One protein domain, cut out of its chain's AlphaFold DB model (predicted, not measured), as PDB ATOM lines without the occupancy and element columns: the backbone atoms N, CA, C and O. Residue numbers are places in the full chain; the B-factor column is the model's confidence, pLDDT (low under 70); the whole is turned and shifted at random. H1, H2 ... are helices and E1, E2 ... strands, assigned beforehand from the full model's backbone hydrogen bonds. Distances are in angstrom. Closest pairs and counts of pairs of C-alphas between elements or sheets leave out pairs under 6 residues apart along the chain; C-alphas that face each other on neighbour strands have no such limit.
ATOM      1  N   ARG A  59     -35.409   8.878  29.992       87.06
ATOM      2  CA  ARG A  59     -35.750   7.530  29.526       87.06
ATOM      3  C   ARG A  59     -34.969   6.533  30.362       87.06
ATOM      4  O   ARG A  59     -33.744   6.635  30.437       87.06
ATOM      5  N   VAL A  60     -35.671   5.572  30.950       91.25
ATOM      6  CA  VAL A  60     -35.067   4.544  31.803       91.25
ATOM      7  C   VAL A  60     -35.379   3.143  31.286       91.25
ATOM      8  O   VAL A  60     -36.397   2.925  30.623       91.25
ATOM      9  N   GLU A  61     -34.502   2.198  31.597       87.75
ATOM     10  CA  GLU A  61     -34.672   0.773  31.316       87.75
ATOM     11  C   GLU A  61     -34.615  -0.021  32.628       87.75
ATOM     12  O   GLU A  61     -33.694   0.204  33.413       87.75
ATOM     13  N   PRO A  62     -35.562  -0.937  32.903       84.56
ATOM     14  CA  PRO A  62     -35.502  -1.779  34.092       84.56
ATOM     15  C   PRO A  62     -34.218  -2.614  34.125       84.56
ATOM     16  O   PRO A  62     -33.892  -3.308  33.167       84.56
ATOM     17  N   VAL A  63     -33.527  -2.609  35.263       84.88
ATOM     18  CA  VAL A  63     -32.350  -3.451  35.501       84.88
ATOM     19  C   VAL A  63     -32.719  -4.518  36.519       84.88
ATOM     20  O   VAL A  63     -33.214  -4.212  37.601       84.88
ATOM     21  N   ARG A  64     -32.449  -5.783  36.188       76.31
ATOM     22  CA  ARG A  64     -32.536  -6.898  37.138       76.31
ATOM     23  C   ARG A  64     -31.139  -7.205  37.669       76.31
ATOM     24  O   ARG A  64     -30.228  -7.447  36.882       76.31
ATOM     25  N   GLY A  65     -30.971  -7.221  38.987       70.62
ATOM     26  CA  GLY A  65     -29.703  -7.555  39.635       70.62
ATOM     27  C   GLY A  65     -29.914  -8.027  41.072       70.62
ATOM     28  O   GLY A  65     -30.905  -7.672  41.704       70.62
ATOM     29  N   LYS A  66     -28.990  -8.845  41.594       56.91
ATOM     30  CA  LYS A  66     -29.009  -9.242  43.011       56.91
ATOM     31  C   LYS A  66     -28.794  -7.992  43.876       56.91
ATOM     32  O   LYS A  66     -27.766  -7.340  43.731       56.91
ATOM     33  N   GLY A  67     -29.754  -7.674  44.746       62.66
ATOM     34  CA  GLY A  67     -29.664  -6.565  45.707       62.66
ATOM     35  C   GLY A  67     -30.663  -5.418  45.512       62.66
ATOM     36  O   GLY A  67     -30.760  -4.578  46.400       62.66
ATOM     37  N   TYR A  68     -31.433  -5.386  44.414       64.56
ATOM     38  CA  TYR A  68     -32.464  -4.361  44.183       64.56
ATOM     39  C   TYR A  68     -33.699  -4.972  43.498       64.56
ATOM     40  O   TYR A  68     -33.592  -5.481  42.384       64.56
ATOM     41  N   GLU A  69     -34.876  -4.911  44.136       60.91
ATOM     42  CA  GLU A  69     -36.137  -5.415  43.551       60.91
ATOM     43  C   GLU A  69     -36.712  -4.488  42.460       60.91
ATOM     44  O   GLU A  69     -37.420  -4.950  41.566       60.91
ATOM     45  N   ALA A  70     -36.374  -3.192  42.491       76.88
ATOM     46  CA  ALA A  70     -36.817  -2.193  41.519       76.88
ATOM     47  C   ALA A  70     -35.700  -1.178  41.213       76.88
ATOM     48  O   ALA A  70     -35.578  -0.136  41.865       76.88
ATOM     49  N   ALA A  71     -34.883  -1.481  40.203       84.12
ATOM     50  CA  ALA A  71     -33.865  -0.577  39.678       84.12
ATOM     51  C   ALA A  71     -34.101  -0.283  38.193       84.12
ATOM     52  O   ALA A  71     -34.618  -1.124  37.454       84.12
ATOM     53  N   ALA A  72     -33.694   0.901  37.747       86.81
ATOM     54  CA  ALA A  72     -33.713   1.276  36.344       86.81
ATOM     55  C   ALA A  72     -32.445   2.055  35.968       86.81
ATOM     56  O   ALA A  72     -31.986   2.917  36.713       86.81
ATOM     57  N   ARG A  73     -31.869   1.750  34.807       89.94
ATOM     58  CA  ARG A  73     -30.717   2.446  34.229       89.94
ATOM     59  C   ARG A  73     -31.209   3.632  33.421       89.94
ATOM     60  O   ARG A  73     -32.135   3.495  32.620       89.94
ATOM     61  N   VAL A  74     -30.587   4.789  33.601       90.56
ATOM     62  CA  VAL A  74     -30.876   5.983  32.805       90.56
ATOM     63  C   VAL A  74     -30.265   5.813  31.419       90.56
ATOM     64  O   VAL A  74     -29.052   5.806  31.271       90.56
ATOM     65  N   HIS A  75     -31.090   5.701  30.383       88.06
ATOM     66  CA  HIS A  75     -30.622   5.560  29.001       88.06
ATOM     67  C   HIS A  75     -30.493   6.920  28.299       88.06
ATOM     68  O   HIS A  75     -29.703   7.091  27.371       88.06
ATOM     69  N   ARG A  76     -31.318   7.903  28.678       89.69
ATOM     70  CA  ARG A  76     -31.279   9.236  28.064       89.69
ATOM     71  C   ARG A  76     -31.841  10.292  29.000       89.69
ATOM     72  O   ARG A  76     -32.884  10.070  29.605       89.69
ATOM     73  N   ILE A  77     -31.199  11.454  29.034       89.81
ATOM     74  CA  ILE A  77     -31.720  12.675  29.656       89.81
ATOM     75  C   ILE A  77     -32.176  13.605  28.525       89.81
ATOM     76  O   ILE A  77     -31.444  13.818  27.557       89.81
ATOM     77  N   PHE A  78     -33.414  14.091  28.591       89.38
ATOM     78  CA  PHE A  78     -34.005  14.964  27.582       89.38
ATOM     79  C   PHE A  78     -33.724  16.438  27.912       89.38
ATOM     80  O   PHE A  78     -34.006  16.862  29.037       89.38
ATOM     81  N   PRO A  79     -33.235  17.238  26.944       88.62
ATOM     82  CA  PRO A  79     -33.029  18.670  27.137       88.62
ATOM     83  C   PRO A  79     -34.316  19.388  27.564       88.62
ATOM     84  O   PRO A  79     -35.383  19.153  26.996       88.62
ATOM     85  N   GLY A  80     -34.220  20.267  28.559       86.06
ATOM     86  CA  GLY A  80     -35.338  21.052  29.094       86.06
ATOM     87  C   GLY A  80     -36.228  20.333  30.118       86.06
ATOM     88  O   GLY A  80     -37.099  20.979  30.713       86.06
ATOM     89  N   GLY A  81     -36.004  19.037  30.363       86.88
ATOM     90  CA  GLY A  81     -36.660  18.281  31.433       86.88
ATOM     91  C   GLY A  81     -36.151  18.645  32.833       86.88
ATOM     92  O   GLY A  81     -35.124  19.309  32.980       86.88
ATOM     93  N   LEU A  82     -36.856  18.207  33.881       81.75
ATOM     94  CA  LEU A  82     -36.487  18.506  35.274       81.75
ATOM     95  C   LEU A  82     -35.065  18.048  35.628       81.75
ATOM     96  O   LEU A  82     -34.333  18.797  36.270       81.75
ATOM     97  N   ILE A  83     -34.655  16.859  35.178       88.25
ATOM     98  CA  ILE A  83     -33.306  16.335  35.435       88.25
ATOM     99  C   ILE A  83     -32.222  17.127  34.685       88.25
ATOM    100  O   ILE A  83     -31.162  17.395  35.244       88.25
ATOM    101  N   ASP A  84     -32.483  17.565  33.451       91.25
ATOM    102  CA  ASP A  84     -31.550  18.421  32.705       91.25
ATOM    103  C   ASP A  84     -31.383  19.790  33.389       91.25
ATOM    104  O   ASP A  84     -30.267  20.255  33.611       91.25
ATOM    105  N   LYS A  85     -32.488  20.395  33.843       88.31
ATOM    106  CA  LYS A  85     -32.458  21.642  34.626       88.31
ATOM    107  C   LYS A  85     -31.732  21.479  35.959       88.31
ATOM    108  O   LYS A  85     -30.979  22.370  36.349       88.31
ATOM    109  N   TRP A  86     -31.929  20.352  36.645       88.88
ATOM    110  CA  TRP A  86     -31.174  20.014  37.852       88.88
ATOM    111  C   TRP A  86     -29.672  19.947  37.561       88.88
ATOM    112  O   TRP A  86     -28.892  20.590  38.259       88.88
ATOM    113  N   ASN A  87     -29.263  19.249  36.499       93.31
ATOM    114  CA  ASN A  87     -27.858  19.152  36.102       93.31
ATOM    115  C   ASN A  87     -27.257  20.526  35.746       93.31
ATOM    116  O   ASN A  87     -26.122  20.826  36.129       93.31
ATOM    117  N   GLN A  88     -28.018  21.393  35.070       91.19
ATOM    118  CA  GLN A  88     -27.607  22.773  34.788       91.19
ATOM    119  C   GLN A  88     -27.429  23.585  36.079       91.19
ATOM    120  O   GLN A  88     -26.405  24.245  36.256       91.19
ATOM    121  N   MET A  89     -28.380  23.490  37.016       92.12
ATOM    122  CA  MET A  89     -28.299  24.138  38.328       92.12
ATOM    123  C   MET A  89     -27.099  23.626  39.137       92.12
ATOM    124  O   MET A  89     -26.344  24.429  39.682       92.12
ATOM    125  N   ALA A  90     -26.891  22.311  39.204       86.94
ATOM    126  CA  ALA A  90     -25.762  21.704  39.903       86.94
ATOM    127  C   ALA A  90     -24.425  22.184  39.316       86.94
ATOM    128  O   ALA A  90     -23.527  22.577  40.062       86.94
ATOM    129  N   THR A  91     -24.323  22.260  37.984       90.44
ATOM    130  CA  THR A  91     -23.138  22.789  37.288       90.44
ATOM    131  C   THR A  91     -22.883  24.256  37.634       90.44
ATOM    132  O   THR A  91     -21.755  24.609  37.979       90.44
ATOM    133  N   ALA A  92     -23.919  25.099  37.606       87.44
ATOM    134  CA  ALA A  92     -23.811  26.522  37.936       87.44
ATOM    135  C   ALA A  92     -23.358  26.776  39.386       87.44
ATOM    136  O   ALA A  92     -22.751  27.807  39.665       87.44
ATOM    137  N   ASN A  93     -23.611  25.827  40.293       82.38
ATOM    138  CA  ASN A  93     -23.223  25.899  41.703       82.38
ATOM    139  C   ASN A  93     -21.959  25.081  42.041       82.38
ATOM    140  O   ASN A  93     -21.628  24.923  43.212       82.38
ATOM    141  N   GLY A  94     -21.251  24.534  41.045       87.75
ATOM    142  CA  GLY A  94     -20.022  23.760  41.269       87.75
ATOM    143  C   GLY A  94     -20.225  22.362  41.874       87.75
ATOM    144  O   GLY A  94     -19.253  21.730  42.279       87.75
ATOM    145  N   LEU A  95     -21.454  21.838  41.898       82.81
ATOM    146  CA  LEU A  95     -21.820  20.534  42.470       82.81
ATOM    147  C   LEU A  95     -21.629  19.391  41.458       82.81
ATOM    148  O   LEU A  95     -22.576  18.702  41.081       82.81
ATOM    149  N   ARG A  96     -20.398  19.192  40.978       81.62
ATOM    150  CA  ARG A  96     -20.109  18.236  39.886       81.62
ATOM    151  C   ARG A  96     -20.411  16.775  40.238       81.62
ATOM    152  O   ARG A  96     -20.771  16.008  39.349       81.62
ATOM    153  N   ASP A  97     -20.330  16.410  41.514       81.69
ATOM    154  CA  ASP A  97     -20.588  15.039  41.984       81.69
ATOM    155  C   ASP A  97     -22.081  14.679  42.047       81.69
ATOM    156  O   ASP A  97     -22.431  13.520  42.249       81.69
ATOM    157  N   TRP A  98     -22.962  15.663  41.839       78.69
ATOM    158  CA  TRP A  98     -24.422  15.526  41.918       78.69
ATOM    159  C   TRP A  98     -25.104  15.481  40.544       78.69
ATOM    160  O   TRP A  98     -26.333  15.538  40.458       78.69
ATOM    161  N   LEU A  99     -24.316  15.419  39.466       86.44
ATOM    162  CA  LEU A  99     -24.822  15.311  38.102       86.44
ATOM    163  C   LEU A  99     -25.321  13.889  37.847       86.44
ATOM    164  O   LEU A  99     -24.540  12.943  37.942       86.44
ATOM    165  N   LEU A 100     -26.589  13.749  37.459       89.12
ATOM    166  CA  LEU A 100     -27.097  12.478  36.951       89.12
ATOM    167  C   LEU A 100     -26.570  12.279  35.529       89.12
ATOM    168  O   LEU A 100     -26.796  13.132  34.664       89.12
ATOM    169  N   GLN A 101     -25.884  11.171  35.278       90.94
ATOM    170  CA  GLN A 101     -25.361  10.818  33.965       90.94
ATOM    171  C   GLN A 101     -26.227   9.749  33.291       90.94
ATOM    172  O   GLN A 101     -27.017   9.043  33.917       90.94
ATOM    173  N   VAL A 102     -26.088   9.645  31.969       88.62
ATOM    174  CA  VAL A 102     -26.535   8.444  31.255       88.62
ATOM    175  C   VAL A 102     -25.710   7.265  31.777       88.62
ATOM    176  O   VAL A 102     -24.546   7.444  32.117       88.62
ATOM    177  N   ASP A 103     -26.336   6.096  31.867       86.75
ATOM    178  CA  ASP A 103     -25.828   4.857  32.466       86.75
ATOM    179  C   ASP A 103     -25.810   4.778  33.994       86.75
ATOM    180  O   ASP A 103     -25.565   3.693  34.531       86.75
ATOM    181  N   ASP A 104     -26.181   5.847  34.699       83.81
ATOM    182  CA  ASP A 104     -26.412   5.763  36.140       83.81
ATOM    183  C   ASP A 104     -27.629   4.878  36.452       83.81
ATOM    184  O   ASP A 104     -28.612   4.815  35.700       83.81
ATOM    185  N   VAL A 105     -27.564   4.183  37.590       83.06
ATOM    186  CA  VAL A 105     -28.640   3.312  38.064       83.06
ATOM    187  C   VAL A 105     -29.435   4.037  39.139       83.06
ATOM    188  O   VAL A 105     -28.902   4.508  40.141       83.06
ATOM    189  N   ILE A 106     -30.740   4.096  38.935       78.62
ATOM    190  CA  ILE A 106     -31.703   4.607  39.897       78.62
ATOM    191  C   ILE A 106     -32.340   3.407  40.589       78.62
ATOM    192  O   ILE A 106     -32.896   2.532  39.926       78.62
ATOM    193  N   ALA A 107     -32.301   3.383  41.916       76.81
ATOM    194  CA  ALA A 107     -33.072   2.454  42.728       76.81
ATOM    195  C   ALA A 107     -34.297   3.186  43.292       76.81
ATOM    196  O   ALA A 107     -34.182   4.259  43.890       76.81
ATOM    197  N   GLY A 108     -35.487   2.623  43.087       69.69
ATOM    198  CA  GLY A 108     -36.694   3.133  43.730       69.69
ATOM    199  C   GLY A 108     -36.672   2.771  45.210       69.69
ATOM    200  O   GLY A 108     -36.555   1.596  45.549       69.69
ATOM    201  N   VAL A 109     -36.793   3.760  46.095       47.22
ATOM    202  CA  VAL A 109     -36.923   3.519  47.536       47.22
ATOM    203  C   VAL A 109     -38.273   4.081  47.965       47.22
ATOM    204  O   VAL A 109     -38.490   5.287  47.901       47.22
ATOM    205  N   ASN A 110     -39.172   3.178  48.367       41.62
ATOM    206  CA  ASN A 110     -40.622   3.327  48.579       41.62
ATOM    207  C   ASN A 110     -41.524   3.307  47.335       41.62
ATOM    208  O   ASN A 110     -41.510   4.199  46.493       41.62
ATOM    209  N   GLY A 111     -42.433   2.327  47.341       43.06
ATOM    210  CA  GLY A 111     -43.555   2.190  46.414       43.06
ATOM    211  C   GLY A 111     -43.372   1.009  45.466       43.06
ATOM    212  O   GLY A 111     -42.301   0.822  44.903       43.06
ATOM    213  N   ARG A 112     -44.432   0.211  45.278       43.06
ATOM    214  CA  ARG A 112     -44.533  -0.893  44.302       43.06
ATOM    215  C   ARG A 112     -44.476  -0.378  42.851       43.06
ATOM    216  O   ARG A 112     -45.397  -0.600  42.068       43.06
ATOM    217  N   HIS A 113     -43.432   0.350  42.481       49.62
ATOM    218  CA  HIS A 113     -43.179   0.731  41.103       49.62
ATOM    219  C   HIS A 113     -42.423  -0.413  40.435       49.62
ATOM    220  O   HIS A 113     -41.200  -0.415  40.341       49.62
ATOM    221  N   ASN A 114     -43.179  -1.412  39.980       50.72
ATOM    222  CA  ASN A 114     -42.641  -2.401  39.060       50.72
ATOM    223  C   ASN A 114     -42.349  -1.683  37.741       50.72
ATOM    224  O   ASN A 114     -43.275  -1.334  37.007       50.72
ATOM    225  N   PHE A 115     -41.071  -1.458  37.440       57.91
ATOM    226  CA  PHE A 115     -40.650  -1.090  36.095       57.91
ATOM    227  C   PHE A 115     -40.962  -2.286  35.180       57.91
ATOM    228  O   PHE A 115     -40.257  -3.296  35.179       57.91
ATOM    229  N   THR A 116     -42.088  -2.228  34.470       50.38
ATOM    230  CA  THR A 116     -42.475  -3.265  33.510       50.38
ATOM    231  C   THR A 116     -41.535  -3.219  32.294       50.38
ATOM    232  O   THR A 116     -40.948  -2.177  32.003       50.38
ATOM    233  N   PRO A 117     -41.345  -4.338  31.569       43.88
ATOM    234  CA  PRO A 117     -40.301  -4.470  30.541       43.88
ATOM    235  C   PRO A 117     -40.483  -3.602  29.282       43.88
ATOM    236  O   PRO A 117     -39.665  -3.675  28.369       43.88
ATOM    237  N   SER A 118     -41.516  -2.762  29.202       45.91
ATOM    238  CA  SER A 118     -41.644  -1.767  28.138       45.91
ATOM    239  C   SER A 118     -40.924  -0.479  28.545       45.91
ATOM    240  O   SER A 118     -41.315   0.151  29.527       45.91
ATOM    241  N   SER A 119     -39.890  -0.071  27.796       50.50
ATOM    242  CA  SER A 119     -39.134   1.167  28.050       50.50
ATOM    243  C   SER A 119     -40.077   2.341  28.335       50.50
ATOM    244  O   SER A 119     -40.898   2.679  27.481       50.50
ATOM    245  N   CYS A 120     -39.968   2.956  29.511       56.16
ATOM    246  CA  CYS A 120     -40.837   4.060  29.905       56.16
ATOM    247  C   CYS A 120     -40.160   5.407  29.637       56.16
ATOM    248  O   CYS A 120     -39.006   5.637  30.008       56.16
ATOM    249  N   GLU A 121     -40.911   6.323  29.032       53.31
ATOM    250  CA  GLU A 121     -40.654   7.751  29.166       53.31
ATOM    251  C   GLU A 121     -41.406   8.213  30.419       53.31
ATOM    252  O   GLU A 121     -42.635   8.160  30.471       53.31
ATOM    253  N   VAL A 122     -40.680   8.594  31.473       56.12
ATOM    254  CA  VAL A 122     -41.314   8.994  32.737       56.12
ATOM    255  C   VAL A 122     -41.803  10.432  32.588       56.12
ATOM    256  O   VAL A 122     -41.060  11.391  32.801       56.12
ATOM    257  N   GLN A 123     -43.053  10.583  32.145       47.34
ATOM    258  CA  GLN A 123     -43.623  11.888  31.795       47.34
ATOM    259  C   GLN A 123     -44.379  12.568  32.947       47.34
ATOM    260  O   GLN A 123     -44.536  13.783  32.914       47.34
ATOM    261  N   THR A 124     -44.804  11.844  33.986       40.47
ATOM    262  CA  THR A 124     -45.590  12.415  35.096       40.47
ATOM    263  C   THR A 124     -45.191  11.791  36.430       40.47
ATOM    264  O   THR A 124     -45.710  10.747  36.816       40.47
ATOM    265  N   ALA A 125     -44.270  12.427  37.146       41.06
ATOM    266  CA  ALA A 125     -44.020  12.121  38.550       41.06
ATOM    267  C   ALA A 125     -43.912  13.445  39.304       41.06
ATOM    268  O   ALA A 125     -42.899  14.130  39.213       41.06
ATOM    269  N   SER A 126     -44.980  13.835  40.000       35.50
ATOM    270  CA  SER A 126     -44.987  15.063  40.801       35.50
ATOM    271  C   SER A 126     -44.242  14.898  42.130       35.50
ATOM    272  O   SER A 126     -43.813  15.895  42.696       35.50
ATOM    273  N   MET A 127     -44.029  13.663  42.604       39.19
ATOM    274  CA  MET A 127     -43.198  13.343  43.771       39.19
ATOM    275  C   MET A 127     -42.624  11.926  43.629       39.19
ATOM    276  O   MET A 127     -43.364  10.952  43.734       39.19
ATOM    277  N   LEU A 128     -41.317  11.801  43.384       43.81
ATOM    278  CA  LEU A 128     -40.601  10.522  43.412       43.81
ATOM    279  C   LEU A 128     -39.366  10.669  44.309       43.81
ATOM    280  O   LEU A 128     -38.546  11.556  44.075       43.81
ATOM    281  N   ASN A 129     -39.230   9.808  45.320       42.81
ATOM    282  CA  ASN A 129     -38.001   9.707  46.107       42.81
ATOM    283  C   ASN A 129     -37.012   8.838  45.319       42.81
ATOM    284  O   ASN A 129     -37.213   7.636  45.164       42.81
ATOM    285  N   LEU A 130     -35.984   9.469  44.757       50.19
ATOM    286  CA  LEU A 130     -34.987   8.819  43.908       50.19
ATOM    287  C   LEU A 130     -33.717   8.550  44.720       50.19
ATOM    288  O   LEU A 130     -33.099   9.492  45.213       50.19
ATOM    289  N   LEU A 131     -33.302   7.284  44.823       53.75
ATOM    290  CA  LEU A 131     -31.951   6.921  45.257       53.75
ATOM    291  C   LEU A 131     -31.107   6.645  44.010       53.75
ATOM    292  O   LEU A 131     -31.425   5.757  43.222       53.75
ATOM    293  N   ILE A 132     -30.030   7.404  43.826       60.06
ATOM    294  CA  ILE A 132     -29.102   7.232  42.702       60.06
ATOM    295  C   ILE A 132     -27.898   6.436  43.204       60.06
ATOM    296  O   ILE A 132     -27.260   6.820  44.183       60.06
ATOM    297  N   ILE A 133     -27.592   5.325  42.537       57.19
ATOM    298  CA  ILE A 133     -26.470   4.447  42.864       57.19
ATOM    299  C   ILE A 133     -25.516   4.443  41.675       57.19
ATOM    300  O   ILE A 133     -25.842   3.965  40.588       57.19
ATOM    301  N   ARG A 134     -24.311   4.967  41.890       49.78
ATOM    302  CA  ARG A 134     -23.273   5.022  40.863       49.78
ATOM    303  C   ARG A 134     -22.427   3.753  40.935       49.78
ATOM    304  O   ARG A 134     -21.651   3.571  41.871       49.78
TER     305      ARG A 134
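This is residues 59 to 134 of the 538 residues of the protein "Hypothetical protein" of Symbiodinium sp. KB8 (UniProt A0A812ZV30). A strongly twisted sheet of four strands has one helix, H1, set off beyond the end of E2, and a long loop, residues 109 to 129, links E3 to E4. The printed part has 76 residues, in the order E1, E2, H1, E3, E4; the sheet, E1 E2 E3 E4, is antiparallel. The class is mixed, helices and strands, with under half of the residues in named elements. It is compact, radius of gyration of the C-alphas 12.7 A, spanning 35 by 24 by 21 A.

E1, residues 59 to 65, begins at C-alpha 59 (-35.750, 7.530, 29.526) and is 19.1 A long. E2 is residues 68 to 77, 22.4 A; H1 is 82 to 92, 15.2 A; E3 is 105 to 108. E4, 130 to 133, ends at C-alpha 133 (-26.470, 4.447, 42.864).

Hairpin E1 and E2 has N 61 and O 73 at 2.9 A. E2 and E3 have N 72 and O 106 at 2.8 A. Hairpin E3 and E4 has N 107 and O 131 at 2.8 A. H1, every O i to N i+4 pair within hydrogen-bond range, is not on the sheet; its closest C-alpha to E2 is Asp 84, 6.5 A from that of Ile 77.

The printed part has no cut. The links H1 to E3 and E3 to E4 are long. Residues 66 to 69 and 108 to 134 have pLDDT under 70.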